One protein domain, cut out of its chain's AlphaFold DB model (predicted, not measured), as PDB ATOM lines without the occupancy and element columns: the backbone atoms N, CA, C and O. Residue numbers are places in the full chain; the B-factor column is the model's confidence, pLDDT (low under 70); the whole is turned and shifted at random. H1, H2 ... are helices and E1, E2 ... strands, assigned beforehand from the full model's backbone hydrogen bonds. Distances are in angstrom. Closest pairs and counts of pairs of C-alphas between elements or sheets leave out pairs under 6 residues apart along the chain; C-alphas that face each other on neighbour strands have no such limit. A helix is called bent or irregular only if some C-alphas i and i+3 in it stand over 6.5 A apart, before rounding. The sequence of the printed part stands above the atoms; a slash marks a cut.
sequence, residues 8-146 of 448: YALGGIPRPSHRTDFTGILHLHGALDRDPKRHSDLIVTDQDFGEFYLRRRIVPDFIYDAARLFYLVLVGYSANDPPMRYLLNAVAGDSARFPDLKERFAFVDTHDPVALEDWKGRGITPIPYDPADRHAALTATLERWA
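AT A GLANCE: This is residues 8 to 146 of the 448 residues of the protein "SIR2-like domain-containing protein" of Candidatus Kentron sp. LFY (UniProt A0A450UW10). A small parallel sheet of three strands, E2, E3 and E4, has H4 over one face and H5 off its other face with few contacts; H1, H2 and H3 make a triangle of helices towards the E2 side. E1 and the first printed stretch, residues 8 to 24, lie towards the same end of the longest axis as H1, with E1 apart from the five named helices and from the sheet, and residues 34 to 39 of the link from E1 to H1 stick out. The printed part has 139 residues with five named helices and four named strands, in the order E1 H1 H2 E2 H3 E3 H4 E4 H5. The class is mixed, helices and strands, with under half of the residues in named elements. The whole is compact, with a radius of gyration of the C-alphas of 16.5 A, and spans 45 by 41 by 33 A.

IN THESE COORDINATES: After residues 8 to 24, E1 takes residues 25 to 27, with C-alpha 25 at (-11.725, 15.751, 15.367). H1 is residues 46 to 55, 12.2 A long, and H2 is residues 58 to 69, 17.0 A. E2 is residues 72 to 74, and H3 is residues 82 to 89. E3 is residues 104 to 108, 12.8 A long, H4 residues 113 to 121, 11.9 A, and E4 residues 125 to 128. H5, residues 132 to 146, is 21.4 A long and irregular: C-alphas 134 and 137 are 8.6 A apart. C-alpha 146 stands at (-22.029, 5.525, 8.117).

HOW THE PARTS SIT: E1 pairs with no named strand, but its residues 26 to 27 pair parallel with residues 8 to 9. H1 and H2 touch only at the corner, their closest C-alphas being those of Phe 52 and Ile 58, 5.6 A apart. H2, with residues 60 to 64 alone, touches H3 at a steep tilt of 50 degrees; the closest C-alphas, of Pro 60 and Leu 87, are 6.7 A apart. E2 and E3 are parallel, with N 74 and O 105 at 2.8 A. E3, the inner strand, is parallel to E4, with N 127 and O 106 at 2.7 A. E2, H3, E3 and E3, H4, E4 are strand-helix-strand units, two parallel neighbour strands with a helix between, each with a right-handed crossover. H4 is on the sheet at a height of 8.7 A, over E4; its closest C-alpha pair with E4 is Leu 116 and Pro 126, 6.1 A apart. H5 is not on the sheet; its closest C-alpha pair with E3 is Phe 107 and Leu 138, 7.9 A. Every O i to N i+4 pair is within hydrogen-bond range in H2 and H4, against 5 of 6 in H1, 3 of 4 in H3 and 9 of 11 in H5.

THE WHOLE: The two C-alphas farthest apart, of Lys 37 and Ala 96, are 49.4 A apart. The printed part has no cut. The links E1 to H1 and H3 to E3 are long. Mean pLDDT of the printed part is 81.6, and residues 17 to 22 and 85 to 99 are under 70.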
ATOM      1  N   TYR A   8      -8.893  20.007  16.226       86.25
ATOM      2  CA  TYR A   8      -8.556  20.847  17.372       86.25
ATOM      3  C   TYR A   8      -7.798  20.046  18.427       86.25
ATOM      4  O   TYR A   8      -8.000  18.839  18.560       86.25
ATOM      5  N   ALA A   9      -6.956  20.722  19.204       87.38
ATOM      6  CA  ALA A   9      -6.187  20.122  20.288       87.38
ATOM      7  C   ALA A   9      -6.202  21.032  21.521       87.38
ATOM      8  O   ALA A   9      -6.065  22.251  21.390       87.38
ATOM      9  N   LEU A  10      -6.367  20.433  22.705       83.25
ATOM     10  CA  LEU A  10      -6.298  21.088  24.020       83.25
ATOM     11  C   LEU A  10      -6.981  22.468  24.064       83.25
ATOM     12  O   LEU A  10      -8.194  22.558  23.892       83.25
ATOM     13  N   GLY A  11      -6.222  23.547  24.286       77.88
ATOM     14  CA  GLY A  11      -6.752  24.908  24.429       77.88
ATOM     15  C   GLY A  11      -7.453  25.460  23.183       77.88
ATOM     16  O   GLY A  11      -8.176  26.446  23.287       77.88
ATOM     17  N   GLY A  12      -7.272  24.826  22.021       80.12
ATOM     18  CA  GLY A  12      -7.984  25.157  20.788       80.12
ATOM     19  C   GLY A  12      -9.361  24.501  20.663       80.12
ATOM     20  O   GLY A  12     -10.080  24.820  19.721       80.12
ATOM     21  N   ILE A  13      -9.735  23.586  21.566       81.75
ATOM     22  CA  ILE A  13     -11.022  22.885  21.505       81.75
ATOM     23  C   ILE A  13     -12.151  23.852  21.904       81.75
ATOM     24  O   ILE A  13     -12.163  24.348  23.036       81.75
ATOM     25  N   PRO A  14     -13.120  24.130  21.010       79.75
ATOM     26  CA  PRO A  14     -14.256  24.975  21.349       79.75
ATOM     27  C   PRO A  14     -15.135  24.295  22.402       79.75
ATOM     28  O   PRO A  14     -15.353  23.082  22.362       79.75
ATOM     29  N   ARG A  15     -15.672  25.081  23.343       74.75
ATOM     30  CA  ARG A  15     -16.606  24.549  24.340       74.75
ATOM     31  C   ARG A  15     -17.943  24.200  23.676       74.75
ATOM     32  O   ARG A  15     -18.538  25.097  23.070       74.75
ATOM     33  N   PRO A  16     -18.452  22.963  23.839       70.69
ATOM     34  CA  PRO A  16     -19.702  22.533  23.209       70.69
ATOM     35  C   PRO A  16     -20.911  23.379  23.638       70.69
ATOM     36  O   PRO A  16     -21.868  23.543  22.892       70.69
ATOM     37  N   SER A  17     -20.850  23.952  24.840       67.31
ATOM     38  CA  SER A  17     -21.879  24.806  25.434       67.31
ATOM     39  C   SER A  17     -21.958  26.216  24.832       67.31
ATOM     40  O   SER A  17     -22.975  26.884  24.998       67.31
ATOM     41  N   HIS A  18     -20.909  26.692  24.150       62.50
ATOM     42  CA  HIS A  18     -20.786  28.095  23.724       62.50
ATOM     43  C   HIS A  18     -20.890  28.294  22.207       62.50
ATOM     44  O   HIS A  18     -21.045  29.431  21.758       62.50
ATOM     45  N   ARG A  19     -20.776  27.229  21.402       59.94
ATOM     46  CA  ARG A  19     -20.846  27.326  19.942       59.94
ATOM     47  C   ARG A  19     -21.603  26.162  19.311       59.94
ATOM     48  O   ARG A  19     -21.432  25.013  19.700       59.94
ATOM     49  N   THR A  20     -22.408  26.473  18.300       55.66
ATOM     50  CA  THR A  20     -23.231  25.510  17.550       55.66
ATOM     51  C   THR A  20     -22.484  24.832  16.396       55.66
ATOM     52  O   THR A  20     -22.991  23.861  15.843       55.66
ATOM     53  N   ASP A  21     -21.279  25.299  16.050       58.88
ATOM     54  CA  ASP A  21     -20.403  24.763  14.995       58.88
ATOM     55  C   ASP A  21     -19.452  23.657  15.492       58.88
ATOM     56  O   ASP A  21     -18.520  23.268  14.787       58.88
ATOM     57  N   PHE A  22     -19.700  23.131  16.696       65.75
ATOM     58  CA  PHE A  22     -18.920  22.090  17.358       65.75
ATOM     59  C   PHE A  22     -18.920  20.771  16.557       65.75
ATOM     60  O   PHE A  22     -19.715  19.863  16.796       65.75
ATOM     61  N   THR A  23     -18.037  20.681  15.560       74.06
ATOM     62  CA  THR A  23     -17.904  19.545  14.639       74.06
ATOM     63  C   THR A  23     -16.442  19.367  14.228       74.06
ATOM     64  O   THR A  23     -15.747  20.335  13.927       74.06
ATOM     65  N   GLY A  24     -15.947  18.126  14.225       84.12
ATOM     66  CA  GLY A  24     -14.564  17.828  13.844       84.12
ATOM     67  C   GLY A  24     -13.898  16.757  14.703       84.12
ATOM     68  O   GLY A  24     -14.561  16.021  15.432       84.12
ATOM     69  N   ILE A  25     -12.572  16.671  14.599       88.50
ATOM     70  CA  ILE A  25     -11.725  15.751  15.367       88.50
ATOM     71  C   ILE A  25     -11.111  16.524  16.536       88.50
ATOM     72  O   ILE A  25     -10.429  17.529  16.339       88.50
ATOM     73  N   LEU A  26     -11.361  16.067  17.763       88.25
ATOM     74  CA  LEU A  26     -10.982  16.776  18.984       88.25
ATOM     75  C   LEU A  26      -9.971  15.951  19.777       88.25
ATOM     76  O   LEU A  26     -10.305  14.931  20.375       88.25
ATOM     77  N   HIS A  27      -8.725  16.405  19.787       89.44
ATOM     78  CA  HIS A  27      -7.632  15.743  20.478       89.44
ATOM     79  C   HIS A  27      -7.512  16.260  21.913       89.44
ATOM     80  O   HIS A  27      -6.765  17.201  22.200       89.44
ATOM     81  N   LEU A  28      -8.255  15.633  22.830       87.50
ATOM     82  CA  LEU A  28      -8.266  16.013  24.249       87.50
ATOM     83  C   LEU A  28      -6.904  15.874  24.928       87.50
ATOM     84  O   LEU A  28      -6.635  16.603  25.871       87.50
ATOM     85  N   HIS A  29      -6.054  14.963  24.454       88.69
ATOM     86  CA  HIS A  29      -4.686  14.769  24.957       88.69
ATOM     87  C   HIS A  29      -3.628  15.395  24.050       88.69
ATOM     88  O   HIS A  29      -2.446  15.109  24.202       88.69
ATOM     89  N   GLY A  30      -4.045  16.254  23.121       87.94
ATOM     90  CA  GLY A  30      -3.151  16.881  22.158       87.94
ATOM     91  C   GLY A  30      -2.938  16.067  20.884       87.94
ATOM     92  O   GLY A  30      -3.312  14.897  20.784       87.94
ATOM     93  N   ALA A  31      -2.362  16.720  19.877       86.38
ATOM     94  CA  ALA A  31      -2.085  16.137  18.570       86.38
ATOM     95  C   ALA A  31      -0.599  16.292  18.241       86.38
ATOM     96  O   ALA A  31      -0.041  17.381  18.379       86.38
ATOM     97  N   LEU A  32       0.025  15.205  17.786       85.56
ATOM     98  CA  LEU A  32       1.398  15.237  17.288       85.56
ATOM     99  C   LEU A  32       1.460  16.047  15.989       85.56
ATOM    100  O   LEU A  32       0.706  15.779  15.049       85.56
ATOM    101  N   ASP A  33       2.368  17.021  15.933       79.94
ATOM    102  CA  ASP A  33       2.678  17.713  14.686       79.94
ATOM    103  C   ASP A  33       3.451  16.761  13.757       79.94
ATOM    104  O   ASP A  33       4.213  15.896  14.195       79.94
ATOM    105  N   ARG A  34       3.231  16.896  12.446       76.62
ATOM    106  CA  ARG A  34       3.946  16.102  11.437       76.62
ATOM    107  C   ARG A  34       5.416  16.484  11.356       76.62
ATOM    108  O   ARG A  34       6.215  15.680  10.884       76.62
ATOM    109  N   ASP A  35       5.753  17.707  11.755       79.56
ATOM    110  CA  ASP A  35       7.122  18.176  11.883       79.56
ATOM    111  C   ASP A  35       7.668  17.818  13.278       79.56
ATOM    112  O   ASP A  35       7.272  18.447  14.262       79.56
ATOM    113  N   PRO A  36       8.615  16.866  13.390       74.12
ATOM    114  CA  PRO A  36       9.170  16.441  14.677       74.12
ATOM    115  C   PRO A  36       9.903  17.556  15.434       74.12
ATOM    116  O   PRO A  36      10.261  17.379  16.595       74.12
ATOM    117  N   LYS A  37      10.191  18.686  14.771       76.00
ATOM    118  CA  LYS A  37      10.871  19.841  15.367       76.00
ATOM    119  C   LYS A  37       9.918  20.792  16.086       76.00
ATOM    120  O   LYS A  37      10.389  21.699  16.771       76.00
ATOM    121  N   ARG A  38       8.604  20.637  15.912       73.62
ATOM    122  CA  ARG A  38       7.604  21.463  16.590       73.62
ATOM    123  C   ARG A  38       7.165  20.790  17.879       73.62
ATOM    124  O   ARG A  38       6.935  19.586  17.918       73.62
ATOM    125  N   HIS A  39       7.040  21.584  18.935       73.19
ATOM    126  CA  HIS A  39       6.496  21.105  20.195       73.19
ATOM    127  C   HIS A  39       4.976  20.973  20.084       73.19
ATOM    128  O   HIS A  39       4.293  21.925  19.704       73.19
ATOM    129  N   SER A  40       4.468  19.792  20.426       77.88
ATOM    130  CA  SER A  40       3.044  19.534  20.603       77.88
ATOM    131  C   SER A  40       2.725  19.546  22.089       77.88
ATOM    132  O   SER A  40       3.387  18.855  22.863       77.88
ATOM    133  N   ASP A  41       1.693  20.286  22.480       79.12
ATOM    134  CA  ASP A  41       1.124  20.149  23.817       79.12
ATOM    135  C   ASP A  41       0.437  18.781  23.891       79.12
ATOM    136  O   ASP A  41      -0.501  18.521  23.134       79.12
ATOM    137  N   LEU A  42       0.924  17.894  24.762       86.69
ATOM    138  CA  LEU A  42       0.407  16.537  24.935       86.69
ATOM    139  C   LEU A  42       0.140  16.248  26.412       86.69
ATOM    140  O   LEU A  42       0.868  16.719  27.282       86.69
ATOM    141  N   ILE A  43      -0.880  15.437  26.688       87.88
ATOM    142  CA  ILE A  43      -1.137  14.882  28.022       87.88
ATOM    143  C   ILE A  43      -0.698  13.423  27.994       87.88
ATOM    144  O   ILE A  43      -1.390  12.590  27.414       87.88
ATOM    145  N   VAL A  44       0.461  13.116  28.579       85.00
ATOM    146  CA  VAL A  44       1.017  11.749  28.551       85.00
ATOM    147  C   VAL A  44       1.471  11.293  29.932       85.00
ATOM    148  O   VAL A  44       1.290  10.129  30.278       85.00
ATOM    149  N   THR A  45       2.054  12.191  30.730       87.19
ATOM    150  CA  THR A  45       2.617  11.854  32.043       87.19
ATOM    151  C   THR A  45       1.606  12.044  33.171       87.19
ATOM    152  O   THR A  45       0.664  12.827  33.051       87.19
ATOM    153  N   ASP A  46       1.837  11.397  34.316       84.31
ATOM    154  CA  ASP A  46       1.010  11.583  35.519       84.31
ATOM    155  C   ASP A  46       0.948  13.051  35.971       84.31
ATOM    156  O   ASP A  46      -0.080  13.509  36.474       84.31
ATOM    157  N   GLN A  47       2.028  13.812  35.754       87.62
ATOM    158  CA  GLN A  47       2.058  15.247  36.028       87.62
ATOM    159  C   GLN A  47       1.093  16.010  35.110       87.62
ATOM    160  O   GLN A  47       0.340  16.859  35.593       87.62
ATOM    161  N   ASP A  48       1.062  15.679  33.814       86.31
ATOM    162  CA  ASP A  48       0.122  16.280  32.861       86.31
ATOM    163  C   ASP A  48      -1.321  15.913  33.220       86.31
ATOM    164  O   ASP A  48      -2.202  16.776  33.237       86.31
ATOM    165  N   PHE A  49      -1.576  14.649  33.573       84.94
ATOM    166  CA  PHE A  49      -2.887  14.213  34.053       84.94
ATOM    167  C   PHE A  49      -3.318  15.000  35.296       84.94
ATOM    168  O   PHE A  49      -4.432  15.526  35.331       84.94
ATOM    169  N   GLY A  50      -2.437  15.148  36.288       84.31
ATOM    170  CA  GLY A  50      -2.707  15.954  37.478       84.31
ATOM    171  C   GLY A  50      -3.066  17.404  37.136       84.31
ATOM    172  O   GLY A  50      -4.030  17.952  37.674       84.31
ATOM    173  N   GLU A  51      -2.357  18.013  36.187       87.25
ATOM    174  CA  GLU A  51      -2.615  19.390  35.769       87.25
ATOM    175  C   GLU A  51      -3.952  19.530  35.017       87.25
ATOM    176  O   GLU A  51      -4.760  20.395  35.361       87.25
ATOM    177  N   PHE A  52      -4.221  18.691  34.012       85.69
ATOM    178  CA  PHE A  52      -5.356  18.871  33.096       85.69
ATOM    179  C   PHE A  52      -6.661  18.203  33.550       85.69
ATOM    180  O   PHE A  52      -7.737  18.733  33.253       85.69
ATOM    181  N   TYR A  53      -6.595  17.086  34.281       81.25
ATOM    182  CA  TYR A  53      -7.780  16.403  34.814       81.25
ATOM    183  C   TYR A  53      -8.150  16.867  36.223       81.25
ATOM    184  O   TYR A  53      -9.334  17.011  36.509       81.25
ATOM    185  N   LEU A  54      -7.179  17.130  37.104       82.62
ATOM    186  CA  LEU A  54      -7.479  17.424  38.512       82.62
ATOM    187  C   LEU A  54      -7.426  18.917  38.825       82.62
ATOM    188  O   LEU A  54      -8.394  19.468  39.344       82.62
ATOM    189  N   ARG A  55      -6.308  19.582  38.510       86.62
ATOM    190  CA  ARG A  55      -6.081  20.974  38.920       86.62
ATOM    191  C   ARG A  55      -6.858  21.971  38.065       86.62
ATOM    192  O   ARG A  55      -7.584  22.798  38.606       86.62
ATOM    193  N   ARG A  56      -6.697  21.918  36.737       85.69
ATOM    194  CA  ARG A  56      -7.377  22.827  35.794       85.69
ATOM    195  C   ARG A  56      -8.746  22.331  35.357       85.69
ATOM    196  O   ARG A  56      -9.539  23.136  34.887       85.69
ATOM    197  N   ARG A  57      -8.984  21.018  35.456       82.88
ATOM    198  CA  ARG A  57     -10.232  20.342  35.063       82.88
ATOM    199  C   ARG A  57     -10.691  20.602  33.619       82.88
ATOM    200  O   ARG A  57     -11.860  20.419  33.301       82.88
ATOM    201  N   ILE A  58      -9.771  20.955  32.720       83.50
ATOM    202  CA  ILE A  58     -10.091  21.286  31.322       83.50
ATOM    203  C   ILE A  58     -10.766  20.103  30.618       83.50
ATOM    204  O   ILE A  58     -11.770  20.287  29.935       83.50
ATOM    205  N   VAL A  59     -10.230  18.889  30.790       83.88
ATOM    206  CA  VAL A  59     -10.754  17.696  30.107       83.88
ATOM    207  C   VAL A  59     -12.066  17.195  30.738       83.88
ATOM    208  O   VAL A  59     -13.019  16.982  29.988       83.88
ATOM    209  N   PRO A  60     -12.185  17.047  32.074       81.31
ATOM    210  CA  PRO A  60     -13.452  16.661  32.696       81.31
ATOM    211  C   PRO A  60     -14.597  17.634  32.429       81.31
ATOM    212  O   PRO A  60     -15.690  17.183  32.100       81.31
ATOM    213  N   ASP A  61     -14.359  18.946  32.521       81.25
ATOM    214  CA  ASP A  61     -15.414  19.940  32.300       81.25
ATOM    215  C   ASP A  61     -15.900  19.910  30.839       81.25
ATOM    216  O   ASP A  61     -17.095  20.025  30.573       81.25
ATOM    217  N   PHE A  62     -14.997  19.667  29.882       82.75
ATOM    218  CA  PHE A  62     -15.364  19.467  28.481       82.75
ATOM    219  C   PHE A  62     -16.224  18.215  28.266       82.75
ATOM    220  O   PHE A  62     -17.258  18.274  27.598       82.75
ATOM    221  N   ILE A  63     -15.794  17.074  28.813       81.06
ATOM    222  CA  ILE A  63     -16.517  15.801  28.696       81.06
ATOM    223  C   ILE A  63     -17.909  15.930  29.318       81.06
ATOM    224  O   ILE A  63     -18.881  15.429  28.757       81.06
ATOM    225  N   TYR A  64     -18.001  16.622  30.452       78.69
ATOM    226  CA  TYR A  64     -19.259  16.907  31.127       78.69
ATOM    227  C   TYR A  64     -20.205  17.734  30.245       78.69
ATOM    228  O   TYR A  64     -21.338  17.312  30.001       78.69
ATOM    229  N   ASP A  65     -19.731  18.857  29.696       80.38
ATOM    230  CA  ASP A  65     -20.515  19.684  28.772       80.38
ATOM    231  C   ASP A  65     -20.994  18.872  27.558       80.38
ATOM    232  O   ASP A  65     -22.155  18.974  27.151       80.38
ATOM    233  N   ALA A  66     -20.127  18.020  27.003       81.44
ATOM    234  CA  ALA A  66     -20.468  17.152  25.883       81.44
ATOM    235  C   ALA A  66     -21.529  16.100  26.258       81.44
ATOM    236  O   ALA A  66     -22.480  15.916  25.503       81.44
ATOM    237  N   ALA A  67     -21.417  15.453  27.423       79.62
ATOM    238  CA  ALA A  67     -22.362  14.432  27.895       79.62
ATOM    239  C   ALA A  67     -23.763  14.989  28.209       79.62
ATOM    240  O   ALA A  67     -24.763  14.272  28.136       79.62
ATOM    241  N   ARG A  68     -23.843  16.274  28.564       79.88
ATOM    242  CA  ARG A  68     -25.111  16.975  28.804       79.88
ATOM    243  C   ARG A  68     -25.834  17.316  27.501       79.88
ATOM    244  O   ARG A  68     -27.062  17.286  27.426       79.88
ATOM    245  N   LEU A  69     -25.070  17.657  26.466       80.31
ATOM    246  CA  LEU A  69     -25.605  18.153  25.198       80.31
ATOM    247  C   LEU A  69     -25.801  17.044  24.155       80.31
ATOM    248  O   LEU A  69     -26.732  17.124  23.352       80.31
ATOM    249  N   PHE A  70     -24.976  15.995  24.184       83.69
ATOM    250  CA  PHE A  70     -24.913  14.967  23.149       83.69
ATOM    251  C   PHE A  70     -24.932  13.551  23.728       83.69
ATOM    252  O   PHE A  70     -24.447  13.295  24.828       83.69
ATOM    253  N   TYR A  71     -25.446  12.608  22.935       86.88
ATOM    254  CA  TYR A  71     -25.229  11.184  23.182       86.88
ATOM    255  C   TYR A  71     -23.764  10.858  22.885       86.88
ATOM    256  O   TYR A  71     -23.285  11.135  21.784       86.88
ATOM    257  N   LEU A  72     -23.056  10.275  23.852       87.12
ATOM    258  CA  LEU A  72     -21.667   9.854  23.665       87.12
ATOM    259  C   LEU A  72     -21.617   8.370  23.314       87.12
ATOM    260  O   LEU A  72     -22.273   7.560  23.964       87.12
ATOM    261  N   VAL A  73     -20.812   8.023  22.311       91.88
ATOM    262  CA  VAL A  73     -20.533   6.637  21.920       91.88
ATOM    263  C   VAL A  73     -19.034   6.405  22.044       91.88
ATOM    264  O   VAL A  73     -18.240   7.011  21.326       91.88
ATOM    265  N   LEU A  74     -18.648   5.552  22.985       90.88
ATOM    266  CA  LEU A  74     -17.262   5.219  23.279       90.88
ATOM    267  C   LEU A  74     -16.830   4.001  22.463       90.88
ATOM    268  O   LEU A  74     -17.555   3.009  22.375       90.88
ATOM    269  N   VAL A  75     -15.635   4.077  21.881       93.25
ATOM    270  CA  VAL A  75     -15.054   3.017  21.050       93.25
ATOM    271  C   VAL A  75     -13.587   2.847  21.427       93.25
ATOM    272  O   VAL A  75     -12.852   3.831  21.451       93.25
ATOM    273  N   GLY A  76     -13.166   1.610  21.706       90.56
ATOM    274  CA  GLY A  76     -11.767   1.287  22.012       90.56
ATOM    275  C   GLY A  76     -11.320   1.611  23.441       90.56
ATOM    276  O   GLY A  76     -10.123   1.747  23.668       90.56
ATOM    277  N   TYR A  77     -12.262   1.737  24.381       88.38
ATOM    278  CA  TYR A  77     -11.983   2.008  25.794       88.38
ATOM    279  C   TYR A  77     -12.366   0.825  26.687       88.38
ATOM    280  O   TYR A  77     -13.403   0.192  26.486       88.38
ATOM    281  N   SER A  78     -11.574   0.599  27.731       86.44
ATOM    282  CA  SER A  78     -11.917  -0.242  28.878       86.44
ATOM    283  C   SER A  78     -12.508   0.601  30.010       86.44
ATOM    284  O   SER A  78     -12.107   1.745  30.231       86.44
ATOM    285  N   ALA A  79     -13.402   0.017  30.812       79.62
ATOM    286  CA  ALA A  79     -13.948   0.666  32.010       79.62
ATOM    287  C   ALA A  79     -12.849   1.079  33.010       79.62
ATOM    288  O   ALA A  79     -13.031   1.998  33.812       79.62
ATOM    289  N   ASN A  80     -11.690   0.416  32.944       80.38
ATOM    290  CA  ASN A  80     -10.553   0.658  33.820       80.38
ATOM    291  C   ASN A  80      -9.552   1.695  33.298       80.38
ATOM    292  O   ASN A  80      -8.615   2.011  34.037       80.38
ATOM    293  N   ASP A  81      -9.739   2.238  32.092       82.31
ATOM    294  CA  ASP A  81      -8.811   3.217  31.530       82.31
ATOM    295  C   ASP A  81      -8.761   4.493  32.389       82.31
ATOM    296  O   ASP A  81      -9.801   4.941  32.891       82.31
ATOM    297  N   PRO A  82      -7.589   5.139  32.548       73.38
ATOM    298  CA  PRO A  82      -7.476   6.341  33.371       73.38
ATOM    299  C   PRO A  82      -8.465   7.456  32.981       73.38
ATOM    300  O   PRO A  82      -9.166   7.936  33.871       73.38
ATOM    301  N   PRO A  83      -8.639   7.827  31.692       70.56
ATOM    302  CA  PRO A  83      -9.647   8.813  31.282       70.56
ATOM    303  C   PRO A  83     -11.078   8.390  31.620       70.56
ATOM    304  O   PRO A  83     -11.900   9.225  32.005       70.56
ATOM    305  N   MET A  84     -11.362   7.091  31.504       72.44
ATOM    306  CA  MET A  84     -12.675   6.525  31.776       72.44
ATOM    307  C   MET A  84     -13.010   6.628  33.253       72.44
ATOM    308  O   MET A  84     -14.090   7.099  33.581       72.44
ATOM    309  N   ARG A  85     -12.079   6.325  34.163       68.25
ATOM    310  CA  ARG A  85     -12.303   6.491  35.610       68.25
ATOM    311  C   ARG A  85     -12.792   7.899  35.972       68.25
ATOM    312  O   ARG A  85     -13.664   8.032  36.822       68.25
ATOM    313  N   TYR A  86     -12.307   8.940  35.292       62.09
ATOM    314  CA  TYR A  86     -12.759  10.320  35.512       62.09
ATOM    315  C   TYR A  86     -14.104  10.640  34.843       62.09
ATOM    316  O   TYR A  86     -14.944  11.286  35.469       62.09
ATOM    317  N   LEU A  87     -14.342  10.153  33.618       62.09
ATOM    318  CA  LEU A  87     -15.630  10.278  32.914       62.09
ATOM    319  C   LEU A  87     -16.763   9.560  33.670       62.09
ATOM    320  O   LEU A  87     -17.890  10.046  33.724       62.09
ATOM    321  N   LEU A  88     -16.441   8.423  34.287       60.03
ATOM    322  CA  LEU A  88     -17.353   7.575  35.048       60.03
ATOM    323  C   LEU A  88     -17.601   8.157  36.445       60.03
ATOM    324  O   LEU A  88     -18.750   8.248  36.857       60.03
ATOM    325  N   ASN A  89     -16.576   8.645  37.153       54.56
ATOM    326  CA  ASN A  89     -16.752   9.219  38.496       54.56
ATOM    327  C   ASN A  89     -17.493  10.565  38.503       54.56
ATOM    328  O   ASN A  89     -18.152  10.886  39.488       54.56
ATOM    329  N   ALA A  90     -17.424  11.343  37.419       52.12
ATOM    330  CA  ALA A  90     -18.177  12.590  37.300       52.12
ATOM    331  C   ALA A  90     -19.696  12.374  37.139       52.12
ATOM    332  O   ALA A  90     -20.455  13.331  37.265       52.12
ATOM    333  N   VAL A  91     -20.144  11.141  36.843       53.25
ATOM    334  CA  VAL A  91     -21.518  10.891  36.381       53.25
ATOM    335  C   VAL A  91     -22.195   9.644  36.986       53.25
ATOM    336  O   VAL A  91     -23.418   9.608  37.094       53.25
ATOM    337  N   ALA A  92     -21.443   8.634  37.430       51.09
ATOM    338  CA  ALA A  92     -21.971   7.357  37.931       51.09
ATOM    339  C   ALA A  92     -22.685   7.439  39.297       51.09
ATOM    340  O   ALA A  92     -23.290   6.463  39.724       51.09
ATOM    341  N   GLY A  93     -22.633   8.580  39.992       51.03
ATOM    342  CA  GLY A  93     -23.212   8.732  41.331       51.03
ATOM    343  C   GLY A  93     -24.474   9.587  41.428       51.03
ATOM    344  O   GLY A  93     -24.977   9.740  42.535       51.03
ATOM    345  N   ASP A  94     -24.966  10.193  40.338       50.75
ATOM    346  CA  ASP A  94     -25.853  11.355  40.495       50.75
ATOM    347  C   ASP A  94     -26.916  11.559  39.403       50.75
ATOM    348  O   ASP A  94     -27.233  12.687  39.025       50.75
ATOM    349  N   SER A  95     -27.593  10.486  38.978       52.03
ATOM    350  CA  SER A  95     -28.890  10.632  38.286       52.03
ATOM    351  C   SER A  95     -29.893  11.481  39.096       52.03
ATOM    352  O   SER A  95     -30.817  12.050  38.523       52.03
ATOM    353  N   ALA A  96     -29.691  11.603  40.417       53.22
ATOM    354  CA  ALA A  96     -30.455  12.466  41.313       53.22
ATOM    355  C   ALA A  96     -30.024  13.951  41.307       53.22
ATOM    356  O   ALA A  96     -30.873  14.806  41.555       53.22
ATOM    357  N   ARG A  97     -28.751  14.292  41.032       51.38
ATOM    358  CA  ARG A  97     -28.294  15.700  40.953       51.38
ATOM    359  C   ARG A  97     -28.311  16.288  39.544       51.38
ATOM    360  O   ARG A  97     -28.408  17.507  39.430       51.38
ATOM    361  N   PHE A  98     -28.251  15.470  38.493       59.97
ATOM    362  CA  PHE A  98     -28.155  15.956  37.111       59.97
ATOM    363  C   PHE A  98     -29.134  15.216  36.185       59.97
ATOM    364  O   PHE A  98     -28.751  14.272  35.489       59.97
ATOM    365  N   PRO A  99     -30.420  15.619  36.174       63.91
ATOM    366  CA  PRO A  99     -31.469  14.944  35.404       63.91
ATOM    367  C   PRO A  99     -31.366  15.166  33.884       63.91
ATOM    368  O   PRO A  99     -32.145  14.597  33.126       63.91
ATOM    369  N   ASP A 100     -30.451  16.019  33.424       71.62
ATOM    370  CA  ASP A 100     -30.342  16.476  32.038       71.62
ATOM    371  C   ASP A 100     -29.266  15.758  31.208       71.62
ATOM    372  O   ASP A 100     -29.150  16.010  30.006       71.62
ATOM    373  N   LEU A 101     -28.511  14.840  31.815       75.81
ATOM    374  CA  LEU A 101     -27.515  14.026  31.121       75.81
ATOM    375  C   LEU A 101     -28.158  13.113  30.072       75.81
ATOM    376  O   LEU A 101     -29.171  12.457  30.322       75.81
ATOM    377  N   LYS A 102     -27.534  13.033  28.892       81.75
ATOM    378  CA  LYS A 102     -27.947  12.096  27.842       81.75
ATOM    379  C   LYS A 102     -27.430  10.688  28.129       81.75
ATOM    380  O   LYS A 102     -26.461  10.479  28.866       81.75
ATOM    381  N   GLU A 103     -28.086   9.711  27.510       84.62
ATOM    382  CA  GLU A 103     -27.620   8.330  27.537       84.62
ATOM    383  C   GLU A 103     -26.258   8.210  26.837       84.62
ATOM    384  O   GLU A 103     -25.951   8.926  25.878       84.62
ATOM    385  N   ARG A 104     -25.414   7.326  27.357       87.94
ATOM    386  CA  ARG A 104     -24.039   7.125  26.902       87.94
ATOM    387  C   ARG A 104     -23.857   5.655  26.594       87.94
ATOM    388  O   ARG A 104     -24.299   4.812  27.368       87.94
ATOM    389  N   PHE A 105     -23.182   5.369  25.496       91.75
ATOM    390  CA  PHE A 105     -23.003   4.022  24.982       91.75
ATOM    391  C   PHE A 105     -21.519   3.685  24.882       91.75
ATOM    392  O   PHE A 105     -20.696   4.571  24.652       91.75
ATOM    393  N   ALA A 106     -21.171   2.409  25.010       92.81
ATOM    394  CA  ALA A 106     -19.815   1.930  24.759       92.81
ATOM    395  C   ALA A 106     -19.848   0.637  23.952       92.81
ATOM    396  O   ALA A 106     -20.531  -0.303  24.346       92.81
ATOM    397  N   PHE A 107     -19.098   0.565  22.852       95.69
ATOM    398  CA  PHE A 107     -18.848  -0.710  22.182       95.69
ATOM    399  C   PHE A 107     -17.833  -1.512  22.989       95.69
ATOM    400  O   PHE A 107     -16.700  -1.063  23.170       95.69
ATOM    401  N   VAL A 108     -18.233  -2.694  23.451       94.81
ATOM    402  CA  VAL A 108     -17.415  -3.544  24.325       94.81
ATOM    403  C   VAL A 108     -17.102  -4.871  23.646       94.81
ATOM    404  O   VAL A 108     -17.964  -5.491  23.031       94.81
ATOM    405  N   ASP A 109     -15.854  -5.305  23.754       93.44
ATOM    406  CA  ASP A 109     -15.301  -6.509  23.122       93.44
ATOM    407  C   ASP A 109     -15.632  -7.810  23.876       93.44
ATOM    408  O   ASP A 109     -14.990  -8.840  23.687       93.44
ATOM    409  N   THR A 110     -16.632  -7.777  24.754       90.06
ATOM    410  CA  THR A 110     -16.990  -8.896  25.621       90.06
ATOM    411  C   THR A 110     -18.499  -9.032  25.754       90.06
ATOM    412  O   THR A 110     -19.231  -8.045  25.780       90.06
ATOM    413  N   HIS A 111     -18.955 -10.277  25.873       92.12
ATOM    414  CA  HIS A 111     -20.333 -10.622  26.229       92.12
ATOM    415  C   HIS A 111     -20.453 -11.075  27.694       92.12
ATOM    416  O   HIS A 111     -21.512 -11.553  28.094       92.12
ATOM    417  N   ASP A 112     -19.381 -10.952  28.488       92.88
ATOM    418  CA  ASP A 112     -19.382 -11.314  29.907       92.88
ATOM    419  C   ASP A 112     -20.403 -10.461  30.685       92.88
ATOM    420  O   ASP A 112     -20.225  -9.241  30.783       92.88
ATOM    421  N   PRO A 113     -21.448 -11.072  31.278       93.00
ATOM    422  CA  PRO A 113     -22.458 -10.348  32.039       93.00
ATOM    423  C   PRO A 113     -21.882  -9.483  33.161       93.00
ATOM    424  O   PRO A 113     -22.428  -8.416  33.425       93.00
ATOM    425  N   VAL A 114     -20.782  -9.900  33.801       92.25
ATOM    426  CA  VAL A 114     -20.166  -9.138  34.901       92.25
ATOM    427  C   VAL A 114     -19.567  -7.834  34.381       92.25
ATOM    428  O   VAL A 114     -19.812  -6.771  34.947       92.25
ATOM    429  N   ALA A 115     -18.832  -7.900  33.271       88.19
ATOM    430  CA  ALA A 115     -18.278  -6.718  32.623       88.19
ATOM    431  C   ALA A 115     -19.384  -5.783  32.108       88.19
ATOM    432  O   ALA A 115     -19.297  -4.569  32.280       88.19
ATOM    433  N   LEU A 116     -20.448  -6.336  31.512       92.06
ATOM    434  CA  LEU A 116     -21.598  -5.546  31.058       92.06
ATOM    435  C   LEU A 116     -22.298  -4.834  32.222       92.06
ATOM    436  O   LEU A 116     -22.702  -3.679  32.082       92.06
ATOM    437  N   GLU A 117     -22.424  -5.495  33.370       89.75
ATOM    438  CA  GLU A 117     -23.036  -4.895  34.552       89.75
ATOM    439  C   GLU A 117     -22.136  -3.834  35.201       89.75
ATOM    440  O   GLU A 117     -22.650  -2.822  35.669       89.75
ATOM    441  N   ASP A 118     -20.806  -3.981  35.148       87.25
ATOM    442  CA  ASP A 118     -19.872  -2.923  35.569       87.25
ATOM    443  C   ASP A 118     -20.059  -1.647  34.730       87.25
ATOM    444  O   ASP A 118     -20.181  -0.553  35.284       87.25
ATOM    445  N   TRP A 119     -20.181  -1.766  33.402       87.81
ATOM    446  CA  TRP A 119     -20.486  -0.622  32.532       87.81
ATOM    447  C   TRP A 119     -21.830   0.036  32.873       87.81
ATOM    448  O   TRP A 119     -21.889   1.260  33.039       87.81
ATOM    449  N   LYS A 120     -22.891  -0.763  33.042       87.88
ATOM    450  CA  LYS A 120     -24.221  -0.253  33.419       87.88
ATOM    451  C   LYS A 120     -24.220   0.416  34.788       87.88
ATOM    452  O   LYS A 120     -24.795   1.493  34.929       87.88
ATOM    453  N   GLY A 121     -23.533  -0.166  35.772       82.94
ATOM    454  CA  GLY A 121     -23.361   0.399  37.113       82.94
ATOM    455  C   GLY A 121     -22.659   1.758  37.102       82.94
ATOM    456  O   GLY A 121     -22.830   2.557  38.018       82.94
ATOM    457  N   ARG A 122     -21.927   2.068  36.027       80.81
ATOM    458  CA  ARG A 122     -21.296   3.373  35.795       80.81
ATOM    459  C   ARG A 122     -22.157   4.335  34.961       80.81
ATOM    460  O   ARG A 122     -21.695   5.411  34.575       80.81
ATOM    461  N   GLY A 123     -23.403   3.963  34.670       80.75
ATOM    462  CA  GLY A 123     -24.343   4.755  33.881       80.75
ATOM    463  C   GLY A 123     -24.025   4.785  32.385       80.75
ATOM    464  O   GLY A 123     -24.358   5.767  31.720       80.75
ATOM    465  N   ILE A 124     -23.350   3.756  31.865       86.25
ATOM    466  CA  ILE A 124     -23.064   3.593  30.437       86.25
ATOM    467  C   ILE A 124     -23.727   2.318  29.938       86.25
ATOM    468  O   ILE A 124     -23.534   1.249  30.505       86.25
ATOM    469  N   THR A 125     -24.474   2.426  28.845       91.88
ATOM    470  CA  THR A 125     -25.150   1.306  28.192       91.88
ATOM    471  C   THR A 125     -24.149   0.569  27.289       91.88
ATOM    472  O   THR A 125     -23.746   1.110  26.253       91.88
ATOM    473  N   PRO A 126     -23.692  -0.646  27.648       93.88
ATOM    474  CA  PRO A 126     -22.737  -1.376  26.824       93.88
ATOM    475  C   PRO A 126     -23.417  -1.982  25.588       93.88
ATOM    476  O   PRO A 126     -24.531  -2.500  25.661       93.88
ATOM    477  N   ILE A 127     -22.710  -1.957  24.461       95.44
ATOM    478  CA  ILE A 127     -23.076  -2.575  23.186       95.44
ATOM    479  C   ILE A 127     -22.025  -3.659  22.900       95.44
ATOM    480  O   ILE A 127     -20.955  -3.348  22.365       95.44
ATOM    481  N   PRO A 128     -22.272  -4.913  23.313       95.56
ATOM    482  CA  PRO A 128     -21.318  -5.991  23.107       95.56
ATOM    483  C   PRO A 128     -21.198  -6.356  21.628       95.56
ATOM    484  O   PRO A 128     -22.181  -6.337  20.884       95.56
ATOM    485  N   TYR A 129     -19.984  -6.695  21.203       95.06
ATOM    486  CA  TYR A 129     -19.699  -7.212  19.867       95.06
ATOM    487  C   TYR A 129     -18.618  -8.295  19.927       95.06
ATOM    488  O   TYR A 129     -17.946  -8.471  20.941       95.06
ATOM    489  N   ASP A 130     -18.471  -9.052  18.839       94.44
ATOM    490  CA  ASP A 130     -17.431 -10.074  18.714       94.44
ATOM    491  C   ASP A 130     -16.089  -9.441  18.283       94.44
ATOM    492  O   ASP A 130     -16.012  -8.875  17.184       94.44
ATOM    493  N   PRO A 131     -15.025  -9.502  19.108       92.88
ATOM    494  CA  PRO A 131     -13.719  -8.953  18.755       92.88
ATOM    495  C   PRO A 131     -12.899  -9.830  17.802       92.88
ATOM    496  O   PRO A 131     -11.788  -9.428  17.434       92.88
ATOM    497  N   ALA A 132     -13.402 -11.003  17.402       93.81
ATOM    498  CA  ALA A 132     -12.736 -11.874  16.440       93.81
ATOM    499  C   ALA A 132     -12.327 -11.130  15.153       93.81
ATOM    500  O   ALA A 132     -12.857 -10.071  14.796       93.81
ATOM    501  N   ASP A 133     -11.317 -11.676  14.472       92.44
ATOM    502  CA  ASP A 133     -10.781 -11.129  13.221       92.44
ATOM    503  C   ASP A 133     -10.378  -9.648  13.315       92.44
ATOM    504  O   ASP A 133     -10.602  -8.858  12.398       92.44
ATOM    505  N   ARG A 134      -9.735  -9.270  14.430       92.31
ATOM    506  CA  ARG A 134      -9.244  -7.903  14.693       92.31
ATOM    507  C   ARG A 134     -10.382  -6.874  14.722       92.31
ATOM    508  O   ARG A 134     -10.266  -5.815  14.108       92.31
ATOM    509  N   HIS A 135     -11.449  -7.174  15.464       94.38
ATOM    510  CA  HIS A 135     -12.643  -6.330  15.602       94.38
ATOM    511  C   HIS A 135     -13.434  -6.137  14.295       94.38
ATOM    512  O   HIS A 135     -14.085  -5.104  14.110       94.38
ATOM    513  N   ALA A 136     -13.426  -7.128  13.396       95.38
ATOM    514  CA  ALA A 136     -14.108  -7.030  12.102       95.38
ATOM    515  C   ALA A 136     -15.605  -6.690  12.239       95.38
ATOM    516  O   ALA A 136     -16.130  -5.890  11.463       95.38
ATOM    517  N   ALA A 137     -16.284  -7.233  13.257       94.75
ATOM    518  CA  ALA A 137     -17.695  -6.951  13.517       94.75
ATOM    519  C   ALA A 137     -17.953  -5.475  13.873       94.75
ATOM    520  O   ALA A 137     -18.922  -4.881  13.390       94.75
ATOM    521  N   LEU A 138     -17.076  -4.856  14.673       95.38
ATOM    522  CA  LEU A 138     -17.158  -3.433  15.009       95.38
ATOM    523  C   LEU A 138     -16.936  -2.570  13.767       95.38
ATOM    524  O   LEU A 138     -17.732  -1.670  13.502       95.38
ATOM    525  N   THR A 139     -15.896  -2.864  12.980       95.12
ATOM    526  CA  THR A 139     -15.613  -2.124  11.743       95.12
ATOM    527  C   THR A 139     -16.793  -2.200  10.778       95.12
ATOM    528  O   THR A 139     -17.284  -1.160  10.344       95.12
ATOM    529  N   ALA A 140     -17.331  -3.398  10.532       94.62
ATOM    530  CA  ALA A 140     -18.502  -3.585   9.676       94.62
ATOM    531  C   ALA A 140     -19.743  -2.840  10.203       94.62
ATOM    532  O   ALA A 140     -20.530  -2.300   9.422       94.62
ATOM    533  N   THR A 141     -19.918  -2.778  11.525       93.81
ATOM    534  CA  THR A 141     -21.025  -2.047  12.159       93.81
ATOM    535  C   THR A 141     -20.899  -0.540  11.939       93.81
ATOM    536  O   THR A 141     -21.870   0.095  11.526       93.81
ATOM    537  N   LEU A 142     -19.713   0.036  12.154       93.06
ATOM    538  CA  LEU A 142     -19.463   1.467  11.946       93.06
ATOM    539  C   LEU A 142     -19.567   1.857  10.466       93.06
ATOM    540  O   LEU A 142     -20.153   2.890  10.145       93.06
ATOM    541  N   GLU A 143     -19.065   1.016   9.559       92.62
ATOM    542  CA  GLU A 143     -19.226   1.208   8.115       92.62
ATOM    543  C   GLU A 143     -20.698   1.187   7.710       92.62
ATOM    544  O   GLU A 143     -21.159   2.081   6.997       92.62
ATOM    545  N   ARG A 144     -21.466   0.210   8.210       91.38
ATOM    546  CA  ARG A 144     -22.904   0.122   7.944       91.38
ATOM    547  C   ARG A 144     -23.663   1.317   8.513       91.38
ATOM    548  O   ARG A 144     -24.577   1.813   7.857       91.38
ATOM    549  N   TRP A 145     -23.295   1.786   9.703       89.69
ATOM    550  CA  TRP A 145     -23.897   2.973  10.304       89.69
ATOM    551  C   TRP A 145     -23.623   4.224   9.462       89.69
ATOM    552  O   TRP A 145     -24.557   4.960   9.151       89.69
ATOM    553  N   ALA A 146     -22.382   4.420   9.006       89.06
ATOM    554  CA  ALA A 146     -22.029   5.525   8.117       89.06
ATOM    555  C   ALA A 146     -22.783   5.451   6.777       89.06
ATOM    556  O   ALA A 146     -23.315   6.452   6.298       89.06
TER     557      ALA A 146